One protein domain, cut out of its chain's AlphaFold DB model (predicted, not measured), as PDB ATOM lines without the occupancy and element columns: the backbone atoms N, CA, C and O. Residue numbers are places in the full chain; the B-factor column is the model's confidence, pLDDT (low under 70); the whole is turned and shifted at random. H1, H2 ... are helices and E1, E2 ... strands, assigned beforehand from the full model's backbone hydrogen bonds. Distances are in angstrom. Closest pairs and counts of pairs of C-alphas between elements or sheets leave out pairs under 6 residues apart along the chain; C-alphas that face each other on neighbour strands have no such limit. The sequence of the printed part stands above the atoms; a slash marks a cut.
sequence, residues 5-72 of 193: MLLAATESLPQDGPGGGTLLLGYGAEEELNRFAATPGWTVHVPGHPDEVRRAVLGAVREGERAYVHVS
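AT A GLANCE: This is residues 5 to 72 of the 193 residues of a protein of Streptomyces aquilus (UniProt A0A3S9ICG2). What does the model look like? It is a small slab of three layers: a parallel sheet of three strands, in the order E1 E3 E2, lies in the middle, with H1 and H3 covering one face and H2 the other. The helices run along the strands. What is it made of? The printed part has 68 residues, with three named helices and three named strands in the order H1 E1 H2 E2 H3 E3, a mixed class of helices and strands. How large is it? It is compact, with a radius of gyration of the C-alphas of 11.0 A and spans of 29 by 24 by 15 A.

IN THESE COORDINATES: Where does the first half run? H1 is residues 5 to 12, from C-alpha 5 at (41.124, 143.488, 100.753). E1 is residues 22 to 27, 16.7 A long, and H2 is residues 30 to 37. And the second? E2 is residues 43 to 45, and H3, residues 50 to 63, is 19.9 A long. E3, residues 66 to 71, is 16.4 A long and ends at C-alpha 71 at (47.196, 142.546, 102.136).

HOW THE PARTS SIT: What joins the strands? E1 and E3 are parallel at 14 degrees, with N 24 and O 67 within hydrogen-bond range at 2.9 A. E3, the inner strand, is also parallel to E2 at 14 degrees, with N 45 and O 68 at 2.9 A. Which units do they form? E2, H3, E3 is a strand-helix-strand unit, two parallel neighbour strands with a helix between them along the chain, and E1, H2, E2 is a split one, with E3 between its strands; both crossovers are right-handed. Where are H2 and H3? H3 is over E3 at a height over the sheet of 9.5 A, and the closest C-alphas, of Ala 60 and Ala 67, are 6.2 A apart. H2, on the opposite face, is over E3 at a height of 8.8 A, and at 28 degrees on the local plane it only just runs along it; the closest C-alphas, of Leu 33 and His 70, are 6.4 A apart. And H1? It touches H3, with the C-alphas of Met 5 and Pro 50 closest at 4.6 A, at a steep tilt of 37 degrees, only just more than shallow, the same way. In H1, H2 and H3 every O i to N i+4 pair is within hydrogen-bond range.

THE WHOLE: How far does it reach? The two C-alphas farthest apart, those of Asp 16 and Ala 38, are 30.2 A apart. Is it unbroken? The printed part has no cut, and no link is long. Where is confidence low? Residues 16 to 19 are under 70, while the mean pLDDT of the printed part is 90.8.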
ATOM      1  N   MET A   5      39.760 142.951 100.708       94.25
ATOM      2  CA  MET A   5      41.124 143.488 100.753       94.25
ATOM      3  C   MET A   5      41.894 143.183  99.463       94.25
ATOM      4  O   MET A   5      42.519 144.066  98.873       94.25
ATOM      5  N   LEU A   6      41.827 141.931  98.998       92.69
ATOM      6  CA  LEU A   6      42.491 141.503  97.767       92.69
ATOM      7  C   LEU A   6      41.838 142.131  96.535       92.69
ATOM      8  O   LEU A   6      42.542 142.542  95.617       92.69
ATOM      9  N   LEU A   7      40.506 142.236  96.523       93.50
ATOM     10  CA  LEU A   7      39.792 142.916  95.446       93.50
ATOM     11  C   LEU A   7      40.240 144.382  95.337       93.50
ATOM     12  O   LEU A   7      40.666 144.806  94.263       93.50
ATOM     13  N   ALA A   8      40.266 145.112  96.454       94.12
ATOM     14  CA  ALA A   8      40.724 146.498  96.494       94.12
ATOM     15  C   ALA A   8      42.168 146.674  95.997       94.12
ATOM     16  O   ALA A   8      42.451 147.626  95.264       94.12
ATOM     17  N   ALA A   9      43.069 145.749  96.340       92.06
ATOM     18  CA  ALA A   9      44.426 145.737  95.800       92.06
ATOM     19  C   ALA A   9      44.426 145.592  94.273       92.06
ATOM     20  O   ALA A   9      45.054 146.391  93.581       92.06
ATOM     21  N   THR A  10      43.698 144.604  93.743       90.75
ATOM     22  CA  THR A  10      43.661 144.339  92.297       90.75
ATOM     23  C   THR A  10      43.047 145.480  91.490       90.75
ATOM     24  O   THR A  10      43.555 145.801  90.421       90.75
ATOM     25  N   GLU A  11      42.008 146.133  92.015       92.69
ATOM     26  CA  GLU A  11      41.346 147.282  91.379       92.69
ATOM     27  C   GLU A  11      42.234 148.532  91.331       92.69
ATOM     28  O   GLU A  11      42.046 149.392  90.474       92.69
ATOM     29  N   SER A  12      43.195 148.639  92.250       90.38
ATOM     30  CA  SER A  12      44.056 149.819  92.391       90.38
ATOM     31  C   SER A  12      45.363 149.710  91.609       90.38
ATOM     32  O   SER A  12      46.109 150.685  91.526       90.38
ATOM     33  N   LEU A  13      45.668 148.533  91.055       86.31
ATOM     34  CA  LEU A  13      46.888 148.322  90.288       86.31
ATOM     35  C   LEU A  13      46.884 149.169  89.005       86.31
ATOM     36  O   LEU A  13      45.874 149.201  88.292       86.31
ATOM     37  N   PRO A  14      48.010 149.828  88.674       79.62
ATOM     38  CA  PRO A  14      48.108 150.619  87.456       79.62
ATOM     39  C   PRO A  14      47.904 149.726  86.225       79.62
ATOM     40  O   PRO A  14      48.465 148.635  86.133       79.62
ATOM     41  N   GLN A  15      47.076 150.197  85.290       71.31
ATOM     42  CA  GLN A  15      46.763 149.486  84.044       71.31
ATOM     43  C   GLN A  15      47.757 149.818  82.919       71.31
ATOM     44  O   GLN A  15      47.975 149.005  82.023       71.31
ATOM     45  N   ASP A  16      48.390 150.990  82.999       66.44
ATOM     46  CA  ASP A  16      49.417 151.449  82.068       66.44
ATOM     47  C   ASP A  16      50.816 151.197  82.655       66.44
ATOM     48  O   ASP A  16      50.988 151.205  83.874       66.44
ATOM     49  N   GLY A  17      51.790 150.915  81.777       57.69
ATOM     50  CA  GLY A  17      53.129 150.388  82.094       57.69
ATOM     51  C   GLY A  17      53.910 151.120  83.203       57.69
ATOM     52  O   GLY A  17      53.528 152.202  83.637       57.69
ATOM     53  N   PRO A  18      55.024 150.535  83.681       54.44
ATOM     54  CA  PRO A  18      55.577 150.850  84.993       54.44
ATOM     55  C   PRO A  18      55.917 152.339  85.117       54.44
ATOM     56  O   PRO A  18      56.784 152.855  84.408       54.44
ATOM     57  N   GLY A  19      55.240 153.019  86.047       61.19
ATOM     58  CA  GLY A  19      55.716 154.286  86.596       61.19
ATOM     59  C   GLY A  19      57.104 154.112  87.227       61.19
ATOM     60  O   GLY A  19      57.584 152.994  87.397       61.19
ATOM     61  N   GLY A  20      57.772 155.209  87.587       72.62
ATOM     62  CA  GLY A  20      59.170 155.171  88.049       72.62
ATOM     63  C   GLY A  20      59.446 154.364  89.334       72.62
ATOM     64  O   GLY A  20      60.612 154.137  89.646       72.62
ATOM     65  N   GLY A  21      58.408 153.938  90.064       81.12
ATOM     66  CA  GLY A  21      58.504 153.190  91.322       81.12
ATOM     67  C   GLY A  21      58.477 151.664  91.176       81.12
ATOM     68  O   GLY A  21      58.304 151.105  90.096       81.12
ATOM     69  N   THR A  22      58.632 150.962  92.299       90.06
ATOM     70  CA  THR A  22      58.452 149.504  92.398       90.06
ATOM     71  C   THR A  22      57.415 149.209  93.469       90.06
ATOM     72  O   THR A  22      57.685 149.410  94.649       90.06
ATOM     73  N   LEU A  23      56.262 148.683  93.059       92.62
ATOM     74  CA  LEU A  23      55.210 148.235  93.966       92.62
ATOM     75  C   LEU A  23      55.161 146.705  93.991       92.62
ATOM     76  O   LEU A  23      54.964 146.071  92.956       92.62
ATOM     77  N   LEU A  24      55.313 146.123  95.177       94.81
ATOM     78  CA  LEU A  24      55.101 144.701  95.429       94.81
ATOM     79  C   LEU A  24      53.886 144.520  96.339       94.81
ATOM     80  O   LEU A  24      53.715 145.247  97.313       94.81
ATOM     81  N   LEU A  25      53.055 143.531  96.028       94.75
ATOM     82  CA  LEU A  25      51.869 143.178  96.803       94.75
ATOM     83  C   LEU A  25      51.990 141.737  97.277       94.75
ATOM     84  O   LEU A  25      52.217 140.844  96.462       94.75
ATOM     85  N   GLY A  26      51.803 141.516  98.575       94.94
ATOM     86  CA  GLY A  26      51.772 140.178  99.161       94.94
ATOM     87  C   GLY A  26      50.459 139.937  99.893       94.94
ATOM     88  O   GLY A  26      50.168 140.614 100.875       94.94
ATOM     89  N   TYR A  27      49.674 138.961  99.433       94.81
ATOM     90  CA  TYR A  27      48.422 138.562 100.079       94.81
ATOM     91  C   TYR A  27      48.663 137.411 101.058       94.81
ATOM     92  O   TYR A  27      49.075 136.330 100.639       94.81
ATOM     93  N   GLY A  28      48.449 137.645 102.356       90.50
ATOM     94  CA  GLY A  28      48.726 136.658 103.412       90.50
ATOM     95  C   GLY A  28      50.197 136.216 103.501       90.50
ATOM     96  O   GLY A  28      50.505 135.188 104.100       90.50
ATOM     97  N   ALA A  29      51.116 136.962 102.882       93.00
ATOM     98  CA  ALA A  29      52.528 136.610 102.764       93.00
ATOM     99  C   ALA A  29      53.347 137.159 103.946       93.00
ATOM    100  O   ALA A  29      54.145 138.083 103.801       93.00
ATOM    101  N   GLU A  30      53.139 136.599 105.139       90.56
ATOM    102  CA  GLU A  30      53.783 137.070 106.379       90.56
ATOM    103  C   GLU A  30      55.322 137.044 106.316       90.56
ATOM    104  O   GLU A  30      55.995 137.940 106.821       90.56
ATOM    105  N   GLU A  31      55.913 136.042 105.659       91.75
ATOM    106  CA  GLU A  31      57.374 135.964 105.511       91.75
ATOM    107  C   GLU A  31      57.944 137.103 104.654       91.75
ATOM    108  O   GLU A  31      59.064 137.563 104.888       91.75
ATOM    109  N   GLU A  32      57.180 137.570 103.667       94.81
ATOM    110  CA  GLU A  32      57.568 138.714 102.846       94.81
ATOM    111  C   GLU A  32      57.415 140.021 103.613       94.81
ATOM    112  O   GLU A  32      58.319 140.852 103.542       94.81
ATOM    113  N   LEU A  33      56.344 140.168 104.400       95.12
ATOM    114  CA  LEU A  33      56.188 141.302 105.307       95.12
ATOM    115  C   LEU A  33      57.410 141.435 106.221       95.12
ATOM    116  O   LEU A  33      58.030 142.498 106.255       95.12
ATOM    117  N   ASN A  34      57.824 140.345 106.871       93.00
ATOM    118  CA  ASN A  34      59.003 140.341 107.741       93.00
ATOM    119  C   ASN A  34      60.278 140.728 106.986       93.00
ATOM    120  O   ASN A  34      61.088 141.518 107.472       93.00
ATOM    121  N   ARG A  35      60.462 140.185 105.777       94.56
ATOM    122  CA  ARG A  35      61.620 140.492 104.931       94.56
ATOM    123  C   ARG A  35      61.667 141.974 104.570       94.56
ATOM    124  O   ARG A  35      62.718 142.595 104.717       94.56
ATOM    125  N   PHE A  36      60.566 142.536 104.074       95.62
ATOM    126  CA  PHE A  36      60.534 143.922 103.606       95.62
ATOM    127  C   PHE A  36      60.566 144.926 104.756       95.62
ATOM    128  O   PHE A  36      61.264 145.930 104.629       95.62
ATOM    129  N   ALA A  37      59.932 144.628 105.895       93.62
ATOM    130  CA  ALA A  37      60.051 145.436 107.111       93.62
ATOM    131  C   ALA A  37      61.519 145.581 107.554       93.62
ATOM    132  O   ALA A  37      61.961 146.677 107.893       93.62
ATOM    133  N   ALA A  38      62.309 144.507 107.441       91.94
ATOM    134  CA  ALA A  38      63.737 144.513 107.752       91.94
ATOM    135  C   ALA A  38      64.644 145.033 106.616       91.94
ATOM    136  O   ALA A  38      65.855 145.137 106.808       91.94
ATOM    137  N   THR A  39      64.112 145.341 105.424       94.25
ATOM    138  CA  THR A  39      64.928 145.757 104.271       94.25
ATOM    139  C   THR A  39      64.961 147.284 104.146       94.25
ATOM    140  O   THR A  39      63.940 147.901 103.828       94.25
ATOM    141  N   PRO A  40      66.132 147.932 104.303       91.12
ATOM    142  CA  PRO A  40      66.240 149.371 104.127       91.12
ATOM    143  C   PRO A  40      65.837 149.837 102.722       91.12
ATOM    144  O   PRO A  40      66.044 149.148 101.723       91.12
ATOM    145  N   GLY A  41      65.286 151.047 102.650       92.00
ATOM    146  CA  GLY A  41      64.867 151.681 101.397       92.00
ATOM    147  C   GLY A  41      63.521 151.207 100.839       92.00
ATOM    148  O   GLY A  41      63.201 151.582  99.716       92.00
ATOM    149  N   TRP A  42      62.753 150.404 101.584       96.12
ATOM    150  CA  TRP A  42      61.351 150.101 101.268       96.12
ATOM    151  C   TRP A  42      60.377 150.889 102.145       96.12
ATOM    152  O   TRP A  42      60.568 150.945 103.363       96.12
ATOM    153  N   THR A  43      59.321 151.438 101.552       96.06
ATOM    154  CA  THR A  43      58.096 151.793 102.284       96.06
ATOM    155  C   THR A  43      57.276 150.516 102.465       96.06
ATOM    156  O   THR A  43      57.178 149.702 101.544       96.06
ATOM    157  N   VAL A  44      56.743 150.271 103.658       96.81
ATOM    158  CA  VAL A  44      56.034 149.025 103.973       96.81
ATOM    159  C   VAL A  44      54.683 149.349 104.587       96.81
ATOM    160  O   VAL A  44      54.597 149.760 105.746       96.81
ATOM    161  N   HIS A  45      53.631 149.128 103.801       96.69
ATOM    162  CA  HIS A  45      52.249 149.343 104.201       96.69
ATOM    163  C   HIS A  45      51.587 148.033 104.624       96.69
ATOM    164  O   HIS A  45      51.779 146.980 104.016       96.69
ATOM    165  N   VAL A  46      50.765 148.133 105.657       96.50
ATOM    166  CA  VAL A  46      49.974 147.068 106.280       96.50
ATOM    167  C   VAL A  46      48.537 147.571 106.496       96.50
ATOM    168  O   VAL A  46      48.073 147.649 107.629       96.50
ATOM    169  N   PRO A  47      47.830 148.001 105.437       96.88
ATOM    170  CA  PRO A  47      46.459 148.493 105.555       96.88
ATOM    171  C   PRO A  47      45.546 147.450 106.211       96.88
ATOM    172  O   PRO A  47      45.644 146.254 105.935       96.88
ATOM    173  N   GLY A  48      44.633 147.910 107.060       96.62
ATOM    174  CA  GLY A  48      43.649 147.075 107.742       96.62
ATOM    175  C   GLY A  48      42.249 147.133 107.135       96.62
ATOM    176  O   GLY A  48      41.387 146.385 107.576       96.62
ATOM    177  N   HIS A  49      42.008 147.996 106.144       97.44
ATOM    178  CA  HIS A  49      40.712 148.147 105.470       97.44
ATOM    179  C   HIS A  49      40.873 148.266 103.936       97.44
ATOM    180  O   HIS A  49      41.869 148.841 103.485       97.44
ATOM    181  N   PRO A  50      39.906 147.821 103.104       97.00
ATOM    182  CA  PRO A  50      39.998 147.902 101.643       97.00
ATOM    183  C   PRO A  50      40.312 149.310 101.121       97.00
ATOM    184  O   PRO A  50      41.179 149.484 100.270       97.00
ATOM    185  N   ASP A  51      39.689 150.350 101.674       96.56
ATOM    186  CA  ASP A  51      39.980 151.739 101.275       96.56
ATOM    187  C   ASP A  51      41.374 152.227 101.686       96.56
ATOM    188  O   ASP A  51      41.914 153.155 101.081       96.56
ATOM    189  N   GLU A  52      41.979 151.626 102.710       97.00
ATOM    190  CA  GLU A  52      43.382 151.871 103.057       97.00
ATOM    191  C   GLU A  52      44.308 151.173 102.060       97.00
ATOM    192  O   GLU A  52      45.306 151.765 101.660       97.00
ATOM    193  N   VAL A  53      43.945 149.973 101.584       96.81
ATOM    194  CA  VAL A  53      44.664 149.284 100.498       96.81
ATOM    195  C   VAL A  53      44.681 150.154  99.245       96.81
ATOM    196  O   VAL A  53      45.753 150.403  98.691       96.81
ATOM    197  N   ARG A  54      43.514 150.673  98.827       95.50
ATOM    198  CA  ARG A  54      43.417 151.552  97.651       95.50
ATOM    199  C   ARG A  54      44.313 152.778  97.798       95.50
ATOM    200  O   ARG A  54      45.070 153.103  96.888       95.50
ATOM    201  N   ARG A  55      44.270 153.438  98.961       95.06
ATOM    202  CA  ARG A  55      45.107 154.614  99.244       95.06
ATOM    203  C   ARG A  55      46.598 154.293  99.238       95.06
ATOM    204  O   ARG A  55      47.344 155.047  98.626       95.06
ATOM    205  N   ALA A  56      47.019 153.196  99.865       94.69
ATOM    206  CA  ALA A  56      48.421 152.790  99.905       94.69
ATOM    207  C   ALA A  56      48.962 152.502  98.497       94.69
ATOM    208  O   ALA A  56      50.007 153.019  98.114       94.69
ATOM    209  N   VAL A  57      48.215 151.742  97.690       94.56
ATOM    210  CA  VAL A  57      48.606 151.415  96.311       94.56
ATOM    211  C   VAL A  57      48.675 152.672  95.441       94.56
ATOM    212  O   VAL A  57      49.691 152.914  94.790       94.56
ATOM    213  N   LEU A  58      47.623 153.496  95.440       92.75
ATOM    214  CA  LEU A  58      47.576 154.708  94.618       92.75
ATOM    215  C   LEU A  58      48.619 155.745  95.057       92.75
ATOM    216  O   LEU A  58      49.219 156.399  94.203       92.75
ATOM    217  N   GLY A  59      48.850 155.882  96.366       92.50
ATOM    218  CA  GLY A  59      49.879 156.751  96.940       92.50
ATOM    219  C   GLY A  59      51.277 156.342  96.487       92.50
ATOM    220  O   GLY A  59      51.957 157.138  95.840       92.50
ATOM    221  N   ALA A  60      51.644 155.076  96.702       92.25
ATOM    222  CA  ALA A  60      52.948 154.540  96.316       92.25
ATOM    223  C   ALA A  60      53.231 154.690  94.812       92.25
ATOM    224  O   ALA A  60      54.340 155.051  94.411       92.25
ATOM    225  N   VAL A  61      52.224 154.458  93.959       91.44
ATOM    226  CA  VAL A  61      52.347 154.650  92.503       91.44
ATOM    227  C   VAL A  61      52.554 156.122  92.154       91.44
ATOM    228  O   VAL A  61      53.452 156.446  91.377       91.44
ATOM    229  N   ARG A  62      51.739 157.018  92.725       91.00
ATOM    230  CA  ARG A  62      51.815 158.465  92.479       91.00
ATOM    231  C   ARG A  62      53.164 159.044  92.899       91.00
ATOM    232  O   ARG A  62      53.686 159.924  92.221       91.00
ATOM    233  N   GLU A  63      53.701 158.565  94.012       90.44
ATOM    234  CA  GLU A  63      54.949 159.049  94.607       90.44
ATOM    235  C   GLU A  63      56.187 158.342  94.041       90.44
ATOM    236  O   GLU A  63      57.313 158.775  94.281       90.44
ATOM    237  N   GLY A  64      55.997 157.301  93.222       89.88
ATOM    238  CA  GLY A  64      57.094 156.548  92.616       89.88
ATOM    239  C   GLY A  64      57.924 155.792  93.653       89.88
ATOM    240  O   GLY A  64      59.134 155.639  93.486       89.88
ATOM    241  N   GLU A  65      57.287 155.337  94.731       89.81
ATOM    242  CA  GLU A  65      57.969 154.689  95.843       89.81
ATOM    243  C   GLU A  65      58.505 153.302  95.482       89.81
ATOM    244  O   GLU A  65      58.063 152.630  94.543       89.81
ATOM    245  N   ARG A  66      59.439 152.828  96.306       94.81
ATOM    246  CA  ARG A  66      59.763 151.409  96.413       94.81
ATOM    247  C   ARG A  66      58.968 150.837  97.585       94.81
ATOM    248  O   ARG A  66      59.441 150.871  98.718       94.81
ATOM    249  N   ALA A  67      57.755 150.366  97.313       95.94
ATOM    250  CA  ALA A  67      56.764 150.018  98.326       95.94
ATOM    251  C   ALA A  67      56.388 148.528  98.312       95.94
ATOM    252  O   ALA A  67      56.186 147.929  97.254       95.94
ATOM    253  N   TYR A  68      56.252 147.940  99.500       97.44
ATOM    254  CA  TYR A  68      55.582 146.659  99.710       97.44
ATOM    255  C   TYR A  68      54.257 146.899 100.434       97.44
ATOM    256  O   TYR A  68      54.236 147.516 101.499       97.44
ATOM    257  N   VAL A  69      53.158 146.403  99.870       97.12
ATOM    258  CA  VAL A  69      51.824 146.460 100.477       97.12
ATOM    259  C   VAL A  69      51.420 145.048 100.887       97.12
ATOM    260  O   VAL A  69      51.169 144.183 100.042       97.12
ATOM    261  N   HIS A  70      51.357 144.815 102.195       96.62
ATOM    262  CA  HIS A  70      50.831 143.581 102.762       96.62
ATOM    263  C   HIS A  70      49.305 143.633 102.803       96.62
ATOM    264  O   HIS A  70      48.722 144.540 103.393       96.62
ATOM    265  N   VAL A  71      48.655 142.645 102.199       96.19
ATOM    266  CA  VAL A  71      47.196 142.546 102.136       96.19
ATOM    267  C   VAL A  71      46.755 141.352 102.982       96.19
ATOM    268  O   VAL A  71      47.050 140.205 102.641       96.19
ATOM    269  N   SER A  72      46.060 141.618 104.091       92.88
ATOM    270  CA  SER A  72      45.516 140.568 104.966       92.88
ATOM    271  C   SER A  72      44.252 139.943 104.376       92.88
ATOM    272  O   SER A  72      43.589 140.535 103.521       92.88
TER     273      SER A  72